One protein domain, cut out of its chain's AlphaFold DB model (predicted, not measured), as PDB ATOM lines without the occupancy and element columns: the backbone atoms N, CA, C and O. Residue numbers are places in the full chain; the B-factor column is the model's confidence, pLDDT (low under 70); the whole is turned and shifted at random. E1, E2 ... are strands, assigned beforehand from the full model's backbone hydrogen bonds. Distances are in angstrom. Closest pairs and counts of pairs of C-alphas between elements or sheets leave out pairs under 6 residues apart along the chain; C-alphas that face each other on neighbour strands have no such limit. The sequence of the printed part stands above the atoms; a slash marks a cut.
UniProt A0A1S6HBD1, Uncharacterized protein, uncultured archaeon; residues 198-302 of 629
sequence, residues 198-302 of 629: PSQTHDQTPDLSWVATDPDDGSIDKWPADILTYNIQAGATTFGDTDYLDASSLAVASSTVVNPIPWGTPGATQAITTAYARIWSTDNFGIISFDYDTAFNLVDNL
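AT A GLANCE: This is residues 198 to 302 of the 629 residues of an uncharacterized protein of uncultured archaeon (UniProt A0A1S6HBD1). Little of this domain is regular structure: look for a rod built on one twisted sheet of two hairpins, E1 with E2 and E3 with E4, with long loops making much of the rest. Of 105 printed residues, only 36 are in named elements, all strand. The sheet runs E2 E1 E3 E4, antiparallel throughout. The whole is loose, with a radius of gyration of the C-alphas of 16.5 A, and spans 62 by 21 by 20 A.

HOW THE PARTS SIT: Begin at inner strands E1, residues 229 to 235, and E3, residues 270 to 282: N 233 and O 278 are 2.9 A apart. Edge strand E2, residues 245 to 250, pairs with E1 through N 234 and O 245, 2.9 A. Edge strand E4, residues 292 to 301, pairs with E3 through N 277 and O 294, 2.8 A. E2 and E4 are apart.

IN THESE COORDINATES: Find C-alpha 229 at (92.662, 179.781, 86.754); E1 runs 20.6 A, E2 11.8 A, E3 38.3 A, and E4 28.5 A to C-alpha 301 at (82.558, 210.887, 71.204).

THE WHOLE: The C-alphas farthest apart, Ile 220 and Ala 268, are 61.8 A apart. The printed part has no cut; E2 to E3 is a long link. Look for pLDDT under 70 at residues 217 to 225, 240 to 241 and 248 to 258.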
ATOM      1  N   PRO A 198      82.684 193.984  76.963       79.88
ATOM      2  CA  PRO A 198      82.975 195.219  77.683       79.88
ATOM      3  C   PRO A 198      81.676 195.881  78.177       79.88
ATOM      4  O   PRO A 198      80.695 195.923  77.434       79.88
ATOM      5  N   SER A 199      81.654 196.378  79.420       73.38
ATOM      6  CA  SER A 199      80.495 197.089  80.000       73.38
ATOM      7  C   SER A 199      80.423 198.558  79.567       73.38
ATOM      8  O   SER A 199      79.331 199.092  79.387       73.38
ATOM      9  N   GLN A 200      81.587 199.187  79.397       70.38
ATOM     10  CA  GLN A 200      81.778 200.595  79.065       70.38
ATOM     11  C   GLN A 200      82.945 200.686  78.093       70.38
ATOM     12  O   GLN A 200      84.043 200.242  78.404       70.38
ATOM     13  N   THR A 201      82.719 201.207  76.892       70.00
ATOM     14  CA  THR A 201      83.760 201.336  75.854       70.00
ATOM     15  C   THR A 201      84.314 202.751  75.752       70.00
ATOM     16  O   THR A 201      84.975 203.086  74.783       70.00
ATOM     17  N   HIS A 202      84.034 203.589  76.731       70.81
ATOM     18  CA  HIS A 202      84.340 205.017  76.737       70.81
ATOM     19  C   HIS A 202      85.130 205.415  77.983       70.81
ATOM     20  O   HIS A 202      85.224 206.575  78.351       70.81
ATOM     21  N   ASP A 203      85.674 204.424  78.678       74.38
ATOM     22  CA  ASP A 203      86.616 204.614  79.762       74.38
ATOM     23  C   ASP A 203      87.918 203.936  79.344       74.38
ATOM     24  O   ASP A 203      87.903 202.820  78.828       74.38
ATOM     25  N   GLN A 204      89.055 204.579  79.598       78.88
ATOM     26  CA  GLN A 204      90.376 203.970  79.442       78.88
ATOM     27  C   GLN A 204      90.571 202.745  80.360       78.88
ATOM     28  O   GLN A 204      91.538 201.995  80.185       78.88
ATOM     29  N   THR A 205      89.663 202.522  81.317       80.19
ATOM     30  CA  THR A 205      89.573 201.335  82.179       80.19
ATOM     31  C   THR A 205      88.236 200.584  82.043       80.19
ATOM     32  O   THR A 205      87.489 200.491  83.013       80.19
ATOM     33  N   PRO A 206      87.923 199.994  80.874       79.38
ATOM     34  CA  PRO A 206      86.638 199.330  80.653       79.38
ATOM     35  C   PRO A 206      86.489 198.078  81.537       79.38
ATOM     36  O   PRO A 206      87.443 197.299  81.657       79.38
ATOM     37  N   ASP A 207      85.297 197.801  82.093       81.62
ATOM     38  CA  ASP A 207      85.080 196.497  82.739       81.62
ATOM     39  C   ASP A 207      84.902 195.412  81.680       81.62
ATOM     40  O   ASP A 207      84.103 195.537  80.750       81.62
ATOM     41  N   LEU A 208      85.606 194.300  81.866       81.75
ATOM     42  CA  LEU A 208      85.564 193.148  80.977       81.75
ATOM     43  C   LEU A 208      85.008 191.934  81.719       81.75
ATOM     44  O   LEU A 208      85.441 191.620  82.828       81.75
ATOM     45  N   SER A 209      84.073 191.219  81.092       86.06
ATOM     46  CA  SER A 209      83.473 190.009  81.663       86.06
ATOM     47  C   SER A 209      83.403 188.863  80.656       86.06
ATOM     48  O   SER A 209      83.153 189.071  79.466       86.06
ATOM     49  N   TRP A 210      83.645 187.646  81.144       88.56
ATOM     50  CA  TRP A 210      83.535 186.395  80.397       88.56
ATOM     51  C   TRP A 210      83.242 185.231  81.348       88.56
ATOM     52  O   TRP A 210      83.355 185.353  82.568       88.56
ATOM     53  N   VAL A 211      82.877 184.085  80.781       88.12
ATOM     54  CA  VAL A 211      82.653 182.828  81.496       88.12
ATOM     55  C   VAL A 211      83.606 181.785  80.932       88.12
ATOM     56  O   VAL A 211      83.693 181.627  79.719       88.12
ATOM     57  N   ALA A 212      84.298 181.047  81.794       87.75
ATOM     58  CA  ALA A 212      84.962 179.806  81.410       87.75
ATOM     59  C   ALA A 212      84.334 178.656  82.197       87.75
ATOM     60  O   ALA A 212      83.923 178.834  83.344       87.75
ATOM     61  N   THR A 213      84.231 177.495  81.566       88.94
ATOM     62  CA  THR A 213      83.647 176.300  82.174       88.94
ATOM     63  C   THR A 213      84.581 175.136  81.989       88.94
ATOM     64  O   THR A 213      85.211 175.010  80.939       88.94
ATOM     65  N   ASP A 214      84.595 174.258  82.974       86.38
ATOM     66  CA  ASP A 214      85.182 172.951  82.803       86.38
ATOM     67  C   ASP A 214      84.094 171.969  82.326       86.38
ATOM     68  O   ASP A 214      83.006 171.949  82.913       86.38
ATOM     69  N   PRO A 215      84.287 171.253  81.201       83.31
ATOM     70  CA  PRO A 215      83.326 170.257  80.727       83.31
ATOM     71  C   PRO A 215      83.265 169.008  81.619       83.31
ATOM     72  O   PRO A 215      82.329 168.209  81.471       83.31
ATOM     73  N   ASP A 216      84.217 168.842  82.533       80.06
ATOM     74  CA  ASP A 216      84.142 167.864  83.599       80.06
ATOM     75  C   ASP A 216      83.087 168.294  84.620       80.06
ATOM     76  O   ASP A 216      83.064 169.410  85.134       80.06
ATOM     77  N   ASP A 217      82.120 167.410  84.863       66.75
ATOM     78  CA  ASP A 217      80.941 167.723  85.675       66.75
ATOM     79  C   ASP A 217      81.023 167.152  87.097       66.75
ATOM     80  O   ASP A 217      80.078 167.306  87.877       66.75
ATOM     81  N   GLY A 218      82.140 166.502  87.448       61.22
ATOM     82  CA  GLY A 218      82.366 165.883  88.752       61.22
ATOM     83  C   GLY A 218      81.339 164.830  89.146       61.22
ATOM     84  O   GLY A 218      81.135 164.590  90.339       61.22
ATOM     85  N   SER A 219      80.652 164.221  88.177       61.41
ATOM     86  CA  SER A 219      79.814 163.052  88.436       61.41
ATOM     87  C   SER A 219      80.659 161.819  88.770       61.41
ATOM     88  O   SER A 219      81.840 161.763  88.477       61.41
ATOM     89  N   ILE A 220      80.046 160.793  89.368       53.28
ATOM     90  CA  ILE A 220      80.749 159.563  89.790       53.28
ATOM     91  C   ILE A 220      81.472 158.822  88.647       53.28
ATOM     92  O   ILE A 220      82.322 157.987  88.910       53.28
ATOM     93  N   ASP A 221      81.127 159.123  87.390       49.56
ATOM     94  CA  ASP A 221      81.703 158.496  86.195       49.56
ATOM     95  C   ASP A 221      82.538 159.481  85.344       49.56
ATOM     96  O   ASP A 221      82.950 159.140  84.230       49.56
ATOM     97  N   LYS A 222      82.751 160.720  85.808       55.03
ATOM     98  CA  LYS A 222      83.489 161.773  85.089       55.03
ATOM     99  C   LYS A 222      84.405 162.530  86.035       55.03
ATOM    100  O   LYS A 222      84.113 162.626  87.216       55.03
ATOM    101  N   TRP A 223      85.498 163.059  85.503       59.88
ATOM    102  CA  TRP A 223      86.489 163.824  86.260       59.88
ATOM    103  C   TRP A 223      85.829 164.934  87.112       59.88
ATOM    104  O   TRP A 223      84.757 165.423  86.730       59.88
ATOM    105  N   PRO A 224      86.384 165.331  88.280       63.47
ATOM    106  CA  PRO A 224      85.895 166.487  89.027       63.47
ATOM    107  C   PRO A 224      85.930 167.708  88.126       63.47
ATOM    108  O   PRO A 224      86.860 167.846  87.347       63.47
ATOM    109  N   ALA A 225      84.966 168.618  88.269       66.31
ATOM    110  CA  ALA A 225      85.127 169.929  87.658       66.31
ATOM    111  C   ALA A 225      86.437 170.543  88.178       66.31
ATOM    112  O   ALA A 225      86.571 170.779  89.387       66.31
ATOM    113  N   ASP A 226      87.401 170.740  87.281       74.06
ATOM    114  CA  ASP A 226      88.705 171.257  87.654       74.06
ATOM    115  C   ASP A 226      88.593 172.687  88.203       74.06
ATOM    116  O   ASP A 226      87.680 173.465  87.894       74.06
ATOM    117  N   ILE A 227      89.553 173.060  89.051       79.62
ATOM    118  CA  ILE A 227      89.658 174.444  89.510       79.62
ATOM    119  C   ILE A 227      90.325 175.248  88.400       79.62
ATOM    120  O   ILE A 227      91.517 175.090  88.137       79.62
ATOM    121  N   LEU A 228      89.561 176.155  87.795       83.75
ATOM    122  CA  LEU A 228      90.059 177.016  86.732       83.75
ATOM    123  C   LEU A 228      90.778 178.253  87.278       83.75
ATOM    124  O   LEU A 228      90.247 179.006  88.097       83.75
ATOM    125  N   THR A 229      91.968 178.494  86.743       85.50
ATOM    126  CA  THR A 229      92.662 179.781  86.754       85.50
ATOM    127  C   THR A 229      92.285 180.542  85.490       85.50
ATOM    128  O   THR A 229      92.352 179.994  84.389       85.50
ATOM    129  N   TYR A 230      91.895 181.805  85.638       85.94
ATOM    130  CA  TYR A 230      91.502 182.661  84.521       85.94
ATOM    131  C   TYR A 230      92.668 183.549  84.112       85.94
ATOM    132  O   TYR A 230      93.371 184.093  84.969       85.94
ATOM    133  N   ASN A 231      92.847 183.715  82.807       86.25
ATOM    134  CA  ASN A 231      93.930 184.499  82.245       86.25
ATOM    135  C   ASN A 231      93.391 185.470  81.199       86.25
ATOM    136  O   ASN A 231      92.501 185.126  80.413       86.25
ATOM    137  N   ILE A 232      93.949 186.676  81.192       85.94
ATOM    138  CA  ILE A 232      93.635 187.713  80.215       85.94
ATOM    139  C   ILE A 232      94.896 188.499  79.858       85.94
ATOM    140  O   ILE A 232      95.702 188.839  80.727       85.94
ATOM    141  N   GLN A 233      95.027 188.805  78.572       87.19
ATOM    142  CA  GLN A 233      96.013 189.729  78.023       87.19
ATOM    143  C   GLN A 233      95.311 190.764  77.156       87.19
ATOM    144  O   GLN A 233      94.402 190.407  76.403       87.19
ATOM    145  N   ALA A 234      95.732 192.023  77.252       85.88
ATOM    146  CA  ALA A 234      95.256 193.089  76.382       85.88
ATOM    147  C   ALA A 234      96.386 194.033  75.953       85.88
ATOM    148  O   ALA A 234      97.216 194.441  76.771       85.88
ATOM    149  N   GLY A 235      96.366 194.427  74.678       87.69
ATOM    150  CA  GLY A 235      97.390 195.286  74.086       87.69
ATOM    151  C   GLY A 235      96.975 195.946  72.769       87.69
ATOM    152  O   GLY A 235      95.823 195.851  72.327       87.69
ATOM    153  N   ALA A 236      97.930 196.655  72.164       84.75
ATOM    154  CA  ALA A 236      97.686 197.617  71.092       84.75
ATOM    155  C   ALA A 236      97.658 196.992  69.694       84.75
ATOM    156  O   ALA A 236      96.978 197.496  68.799       84.75
ATOM    157  N   THR A 237      98.450 195.939  69.465       77.75
ATOM    158  CA  THR A 237      98.794 195.549  68.088       77.75
ATOM    159  C   THR A 237      98.382 194.141  67.679       77.75
ATOM    160  O   THR A 237      98.114 193.948  66.496       77.75
ATOM    161  N   THR A 238      98.286 193.173  68.598       79.06
ATOM    162  CA  THR A 238      97.815 191.796  68.319       79.06
ATOM    163  C   THR A 238      97.513 191.017  69.609       79.06
ATOM    164  O   THR A 238      97.869 191.438  70.707       79.06
ATOM    165  N   PHE A 239      96.887 189.844  69.471       72.25
ATOM    166  CA  PHE A 239      96.670 188.878  70.550       72.25
ATOM    167  C   PHE A 239      98.011 188.326  71.074       72.25
ATOM    168  O   PHE A 239      98.689 187.562  70.380       72.25
ATOM    169  N   GLY A 240      98.411 188.736  72.279       59.00
ATOM    170  CA  GLY A 240      99.714 188.418  72.887       59.00
ATOM    171  C   GLY A 240     100.564 189.647  73.220       59.00
ATOM    172  O   GLY A 240     101.650 189.507  73.776       59.00
ATOM    173  N   ASP A 241     100.067 190.835  72.885       67.56
ATOM    174  CA  ASP A 241     100.578 192.098  73.393       67.56
ATOM    175  C   ASP A 241     100.060 192.330  74.829       67.56
ATOM    176  O   ASP A 241      98.895 192.051  75.130       67.56
ATOM    177  N   THR A 242     100.937 192.787  75.722       73.94
ATOM    178  CA  THR A 242     100.695 192.923  77.176       73.94
ATOM    179  C   THR A 242     100.727 194.377  77.642       73.94
ATOM    180  O   THR A 242     100.789 194.653  78.839       73.94
ATOM    181  N   ASP A 243     100.740 195.310  76.691       70.94
ATOM    182  CA  ASP A 243     100.947 196.736  76.939       70.94
ATOM    183  C   ASP A 243      99.918 197.348  77.911       70.94
ATOM    184  O   ASP A 243     100.254 198.266  78.670       70.94
ATOM    185  N   TYR A 244      98.682 196.834  77.932       74.00
ATOM    186  CA  TYR A 244      97.598 197.356  78.777       74.00
ATOM    187  C   TYR A 244      97.326 196.466  79.991       74.00
ATOM    188  O   TYR A 244      97.192 196.955  81.116       74.00
ATOM    189  N   LEU A 245      97.262 195.151  79.770       74.38
ATOM    190  CA  LEU A 245      96.957 194.165  80.801       74.38
ATOM    191  C   LEU A 245      97.708 192.860  80.538       74.38
ATOM    192  O   LEU A 245      97.602 192.287  79.456       74.38
ATOM    193  N   ASP A 246      98.383 192.356  81.568       76.69
ATOM    194  CA  ASP A 246      98.884 190.984  81.622       76.69
ATOM    195  C   ASP A 246      98.556 190.390  82.984       76.69
ATOM    196  O   ASP A 246      99.189 190.698  83.998       76.69
ATOM    197  N   ALA A 247      97.509 189.576  83.014       70.69
ATOM    198  CA  ALA A 247      97.088 188.873  84.209       70.69
ATOM    199  C   ALA A 247      97.174 187.370  83.958       70.69
ATOM    200  O   ALA A 247      96.165 186.678  83.821       70.69
ATOM    201  N   SER A 248      98.405 186.859  83.920       64.94
ATOM    202  CA  SER A 248      98.714 185.449  83.660       64.94
ATOM    203  C   SER A 248      98.435 184.504  84.848       64.94
ATOM    204  O   SER A 248      98.989 183.409  84.903       64.94
ATOM    205  N   SER A 249      97.672 184.951  85.855       61.66
ATOM    206  CA  SER A 249      97.110 184.113  86.930       61.66
ATOM    207  C   SER A 249      96.166 184.924  87.826       61.66
ATOM    208  O   SER A 249      96.570 185.501  88.838       61.66
ATOM    209  N   LEU A 250      94.880 184.979  87.482       60.34
ATOM    210  CA  LEU A 250      93.885 185.580  88.368       60.34
ATOM    211  C   LEU A 250      93.401 184.553  89.396       60.34
ATOM    212  O   LEU A 250      92.647 183.638  89.075       60.34
ATOM    213  N   ALA A 251      93.825 184.727  90.653       51.38
ATOM    214  CA  ALA A 251      93.378 183.914  91.791       51.38
ATOM    215  C   ALA A 251      91.927 184.220  92.231       51.38
ATOM    216  O   ALA A 251      91.375 183.522  93.081       51.38
ATOM    217  N   VAL A 252      91.321 185.283  91.690       53.50
ATOM    218  CA  VAL A 252      89.971 185.761  92.019       53.50
ATOM    219  C   VAL A 252      89.296 186.265  90.741       53.50
ATOM    220  O   VAL A 252      89.976 186.762  89.848       53.50
ATOM    221  N   ALA A 253      87.967 186.171  90.667       53.47
ATOM    222  CA  ALA A 253      87.138 186.553  89.516       53.47
ATOM    223  C   ALA A 253      87.056 188.079  89.247       53.47
ATOM    224  O   ALA A 253      85.996 188.585  88.894       53.47
ATOM    225  N   SER A 254      88.143 188.824  89.463       56.56
ATOM    226  CA  SER A 254      88.287 190.239  89.094       56.56
ATOM    227  C   SER A 254      89.732 190.707  89.294       56.56
ATOM    228  O   SER A 254      90.327 190.416  90.335       56.56
ATOM    229  N   SER A 255      90.262 191.506  88.367       59.88
ATOM    230  CA  SER A 255      91.469 192.320  88.573       59.88
ATOM    231  C   SER A 255      91.305 193.678  87.916       59.88
ATOM    232  O   SER A 255      90.719 193.777  86.844       59.88
ATOM    233  N   THR A 256      91.855 194.710  88.544       59.81
ATOM    234  CA  THR A 256      91.948 196.055  87.974       59.81
ATOM    235  C   THR A 256      93.163 196.171  87.058       59.81
ATOM    236  O   THR A 256      94.232 195.636  87.360       59.81
ATOM    237  N   VAL A 257      92.985 196.859  85.932       59.50
ATOM    238  CA  VAL A 257      94.030 197.130  84.934       59.50
ATOM    239  C   VAL A 257      95.150 197.987  85.543       59.50
ATOM    240  O   VAL A 257      94.890 198.842  86.388       59.50
ATOM    241  N   VAL A 258      96.405 197.746  85.140       61.53
ATOM    242  CA  VAL A 258      97.589 198.470  85.653       61.53
ATOM    243  C   VAL A 258      97.872 199.742  84.843       61.53
ATOM    244  O   VAL A 258      98.296 200.742  85.421       61.53
ATOM    245  N   ASN A 259      97.596 199.725  83.533       73.56
ATOM    246  CA  ASN A 259      97.785 200.857  82.628       73.56
ATOM    247  C   ASN A 259      96.474 201.182  81.890       73.56
ATOM    248  O   ASN A 259      95.943 200.301  81.212       73.56
ATOM    249  N   PRO A 260      95.968 202.425  81.967       80.38
ATOM    250  CA  PRO A 260      94.833 202.854  81.158       80.38
ATOM    251  C   PRO A 260      95.107 202.627  79.666       80.38
ATOM    252  O   PRO A 260      96.218 202.883  79.189       80.38
ATOM    253  N   ILE A 261      94.102 202.160  78.926       84.44
ATOM    254  CA  ILE A 261      94.201 202.018  77.474       84.44
ATOM    255  C   ILE A 261      94.250 203.432  76.874       84.44
ATOM    256  O   ILE A 261      93.343 204.227  77.121       84.44
ATOM    257  N   PRO A 262      95.299 203.795  76.114       85.25
ATOM    258  CA  PRO A 262      95.447 205.142  75.595       85.25
ATOM    259  C   PRO A 262      94.339 205.449  74.599       85.25
ATOM    260  O   PRO A 262      93.939 204.596  73.804       85.25
ATOM    261  N   TRP A 263      93.898 206.701  74.601       83.69
ATOM    262  CA  TRP A 263      92.955 207.170  73.605       83.69
ATOM    263  C   TRP A 263      93.491 207.018  72.181       83.69
ATOM    264  O   TRP A 263      94.700 207.043  71.927       83.69
ATOM    265  N   GLY A 264      92.556 206.848  71.250       81.75
ATOM    266  CA  GLY A 264      92.849 206.754  69.828       81.75
ATOM    267  C   GLY A 264      93.405 208.042  69.246       81.75
ATOM    268  O   GLY A 264      93.477 209.072  69.907       81.75
ATOM    269  N   THR A 265      93.756 208.005  67.959       84.19
ATOM    270  CA  THR A 265      94.033 209.258  67.247       84.19
ATOM    271  C   THR A 265      92.742 210.075  67.190       84.19
ATOM    272  O   THR A 265      91.746 209.559  66.670       84.19
ATOM    273  N   PRO A 266      92.736 211.319  67.692       82.62
ATOM    274  CA  PRO A 266      91.535 212.135  67.678       82.62
ATOM    275  C   PRO A 266      91.062 212.421  66.253       82.62
ATOM    276  O   PRO A 266      91.840 212.856  65.398       82.62
ATOM    277  N   GLY A 267      89.789 212.140  65.989       81.75
ATOM    278  CA  GLY A 267      89.100 212.505  64.757       81.75
ATOM    279  C   GLY A 267      88.298 213.797  64.907       81.75
ATOM    280  O   GLY A 267      88.368 214.489  65.920       81.75
ATOM    281  N   ALA A 268      87.499 214.108  63.881       76.12
ATOM    282  CA  ALA A 268      86.660 215.306  63.866       76.12
ATOM    283  C   ALA A 268      85.421 215.208  64.772       76.12
ATOM    284  O   ALA A 268      84.888 216.235  65.149       76.12
ATOM    285  N   THR A 269      84.930 214.003  65.078       75.88
ATOM    286  CA  THR A 269      83.704 213.793  65.880       75.88
ATOM    287  C   THR A 269      83.875 212.770  66.998       75.88
ATOM    288  O   THR A 269      82.972 212.597  67.802       75.88
ATOM    289  N   GLN A 270      84.987 212.038  67.003       85.06
ATOM    290  CA  GLN A 270      85.257 210.956  67.944       85.06
ATOM    291  C   GLN A 270      86.748 210.610  67.919       85.06
ATOM    292  O   GLN A 270      87.408 210.790  66.885       85.06
ATOM    293  N   ALA A 271      87.263 210.053  69.004       85.81
ATOM    294  CA  ALA A 271      88.530 209.343  69.041       85.81
ATOM    295  C   ALA A 271      88.253 207.846  69.196       85.81
ATOM    296  O   ALA A 271      87.486 207.428  70.058       85.81
ATOM    297  N   ILE A 272      88.881 207.026  68.349       88.56
ATOM    298  CA  ILE A 272      88.720 205.569  68.397       88.56
ATOM    299  C   ILE A 272      90.081 204.912  68.534       88.56
ATOM    300  O   ILE A 272      90.965 205.134  67.702       88.56
ATOM    301  N   THR A 273      90.223 204.059  69.543       89.31
ATOM    302  CA  THR A 273      91.306 203.074  69.602       89.31
ATOM    303  C   THR A 273      90.729 201.667  69.574       89.31
ATOM    304  O   THR A 273      89.633 201.420  70.075       89.31
ATOM    305  N   THR A 274      91.462 200.732  68.983       89.69
ATOM    306  CA  THR A 274      91.104 199.315  69.005       89.69
ATOM    307  C   THR A 274      92.049 198.612  69.961       89.69
ATOM    308  O   THR A 274      93.259 198.601  69.737       89.69
ATOM    309  N   ALA A 275      91.494 198.009  71.008       88.81
ATOM    310  CA  ALA A 275      92.224 197.137  71.909       88.81
ATOM    311  C   ALA A 275      91.994 195.679  71.505       88.81
ATOM    312  O   ALA A 275      90.876 195.271  71.172       88.81
ATOM    313  N   TYR A 276      93.060 194.888  71.547       90.06
ATOM    314  CA  TYR A 276      93.008 193.452  71.304       90.06
ATOM    315  C   TYR A 276      93.097 192.733  72.639       90.06
ATOM    316  O   TYR A 276      93.963 193.063  73.446       90.06
ATOM    317  N   ALA A 277      92.224 191.754  72.860       88.62
ATOM    318  CA  ALA A 277      92.193 190.944  74.063       88.62
ATOM    319  C   ALA A 277      92.251 189.454  73.725       88.62
ATOM    320  O   ALA A 277      91.594 188.984  72.792       88.62
ATOM    321  N   ARG A 278      93.018 188.721  74.527       90.44
ATOM    322  CA  ARG A 278      93.068 187.261  74.547       90.44
ATOM    323  C   ARG A 278      92.678 186.783  75.933       90.44
ATOM    324  O   ARG A 278      93.250 187.244  76.920       90.44
ATOM    325  N   ILE A 279      91.745 185.844  76.002       90.00
ATOM    326  CA  ILE A 279      91.365 185.171  77.246       90.00
ATOM    327  C   ILE A 279      91.518 183.662  77.101       90.00
ATOM    328  O   ILE A 279      91.230 183.090  76.049       90.00
ATOM    329  N   TRP A 280      91.956 183.024  78.178       91.62
ATOM    330  CA  TRP A 280      92.041 181.572  78.290       91.62
ATOM    331  C   TRP A 280      91.914 181.157  79.754       91.62
ATOM    332  O   TRP A 280      91.958 181.973  80.680       91.62
ATOM    333  N   SER A 281      91.748 179.864  79.969       89.94
ATOM    334  CA  SER A 281      91.686 179.244  81.286       89.94
ATOM    335  C   SER A 281      92.727 178.140  81.392       89.94
ATOM    336  O   SER A 281      93.139 177.546  80.394       89.94
ATOM    337  N   THR A 282      93.181 177.892  82.612       88.25
ATOM    338  CA  THR A 282      94.112 176.812  82.932       88.25
ATOM    339  C   THR A 282      93.553 176.035  84.107       88.25
ATOM    340  O   THR A 282      93.177 176.648  85.104       88.25
ATOM    341  N   ASP A 283      93.471 174.716  83.998       84.50
ATOM    342  CA  ASP A 283      93.051 173.866  85.112       84.50
ATOM    343  C   ASP A 283      94.154 173.735  86.187       84.50
ATOM    344  O   ASP A 283      95.265 174.267  86.069       84.50
ATOM    345  N   ASN A 284      93.875 172.994  87.258       77.56
ATOM    346  CA  ASN A 284      94.846 172.709  88.319       77.56
ATOM    347  C   ASN A 284      95.959 171.719  87.922       77.56
ATOM    348  O   ASN A 284      96.860 171.487  88.733       77.56
ATOM    349  N   PHE A 285      95.923 171.148  86.718       75.81
ATOM    350  CA  PHE A 285      96.979 170.309  86.141       75.81
ATOM    351  C   PHE A 285      97.869 171.078  85.150       75.81
ATOM    352  O   PHE A 285      98.865 170.538  84.663       75.81
ATOM    353  N   GLY A 286      97.563 172.349  84.881       80.50
ATOM    354  CA  GLY A 286      98.293 173.174  83.925       80.50
ATOM    355  C   GLY A 286      97.882 172.941  82.468       80.50
ATOM    356  O   GLY A 286      98.616 173.369  81.574       80.50
ATOM    357  N   ILE A 287      96.758 172.266  82.212       86.25
ATOM    358  CA  ILE A 287      96.173 172.120  80.876       86.25
ATOM    359  C   ILE A 287      95.415 173.405  80.543       86.25
ATOM    360  O   ILE A 287      94.662 173.952  81.351       86.25
ATOM    361  N   ILE A 288      95.653 173.913  79.340       90.44
ATOM    362  CA  ILE A 288      95.197 175.218  78.869       90.44
ATOM    363  C   ILE A 288      94.058 175.021  77.866       90.44
ATOM    364  O   ILE A 288      94.160 174.179  76.967       90.44
ATOM    365  N   SER A 289      92.986 175.808  78.004       91.31
ATOM    366  CA  SER A 289      91.923 175.883  76.996       91.31
ATOM    367  C   SER A 289      92.411 176.491  75.683       91.31
ATOM    368  O   SER A 289      93.490 177.069  75.592       91.31
ATOM    369  N   PHE A 290      91.603 176.367  74.630       91.69
ATOM    370  CA  PHE A 290      91.850 177.149  73.422       91.69
ATOM    371  C   PHE A 290      91.657 178.641  73.703       91.69
ATOM    372  O   PHE A 290      90.693 179.024  74.368       91.69
ATOM    373  N   ASP A 291      92.529 179.459  73.116       91.25
ATOM    374  CA  ASP A 291      92.451 180.914  73.193       91.25
ATOM    375  C   ASP A 291      91.137 181.436  72.590       91.25
ATOM    376  O   ASP A 291      90.708 181.003  71.513       91.25
ATOM    377  N   TYR A 292      90.522 182.408  73.265       91.50
ATOM    378  CA  TYR A 292      89.507 183.272  72.671       91.50
ATOM    379  C   TYR A 292      90.112 184.653  72.416       91.50
ATOM    380  O   TYR A 292      90.419 185.401  73.347       91.50
ATOM    381  N   ASP A 293      90.261 184.970  71.134       91.81
ATOM    382  CA  ASP A 293      90.852 186.204  70.632       91.81
ATOM    383  C   ASP A 293      89.745 187.145  70.136       91.81
ATOM    384  O   ASP A 293      88.929 186.773  69.287       91.81
ATOM    385  N   THR A 294      89.711 188.377  70.645       90.62
ATOM    386  CA  THR A 294      88.738 189.395  70.225       90.62
ATOM    387  C   THR A 294      89.332 190.794  70.216       90.62
ATOM    388  O   THR A 294      90.303 191.086  70.909       90.62
ATOM    389  N   ALA A 295      88.717 191.690  69.455       90.12
ATOM    390  CA  ALA A 295      88.998 193.114  69.521       90.12
ATOM    391  C   ALA A 295      87.757 193.856  70.017       90.12
ATOM    392  O   ALA A 295      86.629 193.452  69.725       90.12
ATOM    393  N   PHE A 296      87.968 194.943  70.747       87.56
ATOM    394  CA  PHE A 296      86.922 195.901  71.076       87.56
ATOM    395  C   PHE A 296      87.432 197.312  70.810       87.56
ATOM    396  O   PHE A 296      88.630 197.588  70.886       87.56
ATOM    397  N   ASN A 297      86.513 198.199  70.450       87.88
ATOM    398  CA  ASN A 297      86.839 199.599  70.248       87.88
ATOM    399  C   ASN A 297      86.557 200.348  71.535       87.88
ATOM    400  O   ASN A 297      85.487 200.169  72.115       87.88
ATOM    401  N   LEU A 298      87.499 201.193  71.928       86.94
ATOM    402  CA  LEU A 298      87.209 202.294  72.819       86.94
ATOM    403  C   LEU A 298      86.861 203.499  71.963       86.94
ATOM    404  O   LEU A 298      87.617 203.846  71.049       86.94
ATOM    405  N   VAL A 299      85.702 204.074  72.230       86.38
ATOM    406  CA  VAL A 299      85.151 205.204  71.498       86.38
ATOM    407  C   VAL A 299      84.877 206.289  72.518       86.38
ATOM    408  O   VAL A 299      84.157 206.036  73.476       86.38
ATOM    409  N   ASP A 300      85.473 207.446  72.276       83.62
ATOM    410  CA  ASP A 300      85.159 208.699  72.951       83.62
ATOM    411  C   ASP A 300      84.550 209.639  71.913       83.62
ATOM    412  O   ASP A 300      85.175 209.911  70.876       83.62
ATOM    413  N   ASN A 301      83.313 210.055  72.125       80.75
ATOM    414  CA  ASN A 301      82.558 210.887  71.204       80.75
ATOM    415  C   ASN A 301      82.697 212.357  71.584       80.75
ATOM    416  O   ASN A 301      82.952 212.728  72.720       80.75
ATOM    417  N   LEU A 302      82.529 213.234  70.598       75.69
ATOM    418  CA  LEU A 302      82.291 214.633  70.911       75.69
ATOM    419  C   LEU A 302      80.875 214.783  71.486       75.69
ATOM    420  O   LEU A 302      79.930 214.305  70.842       75.69
TER     421      LEU A 302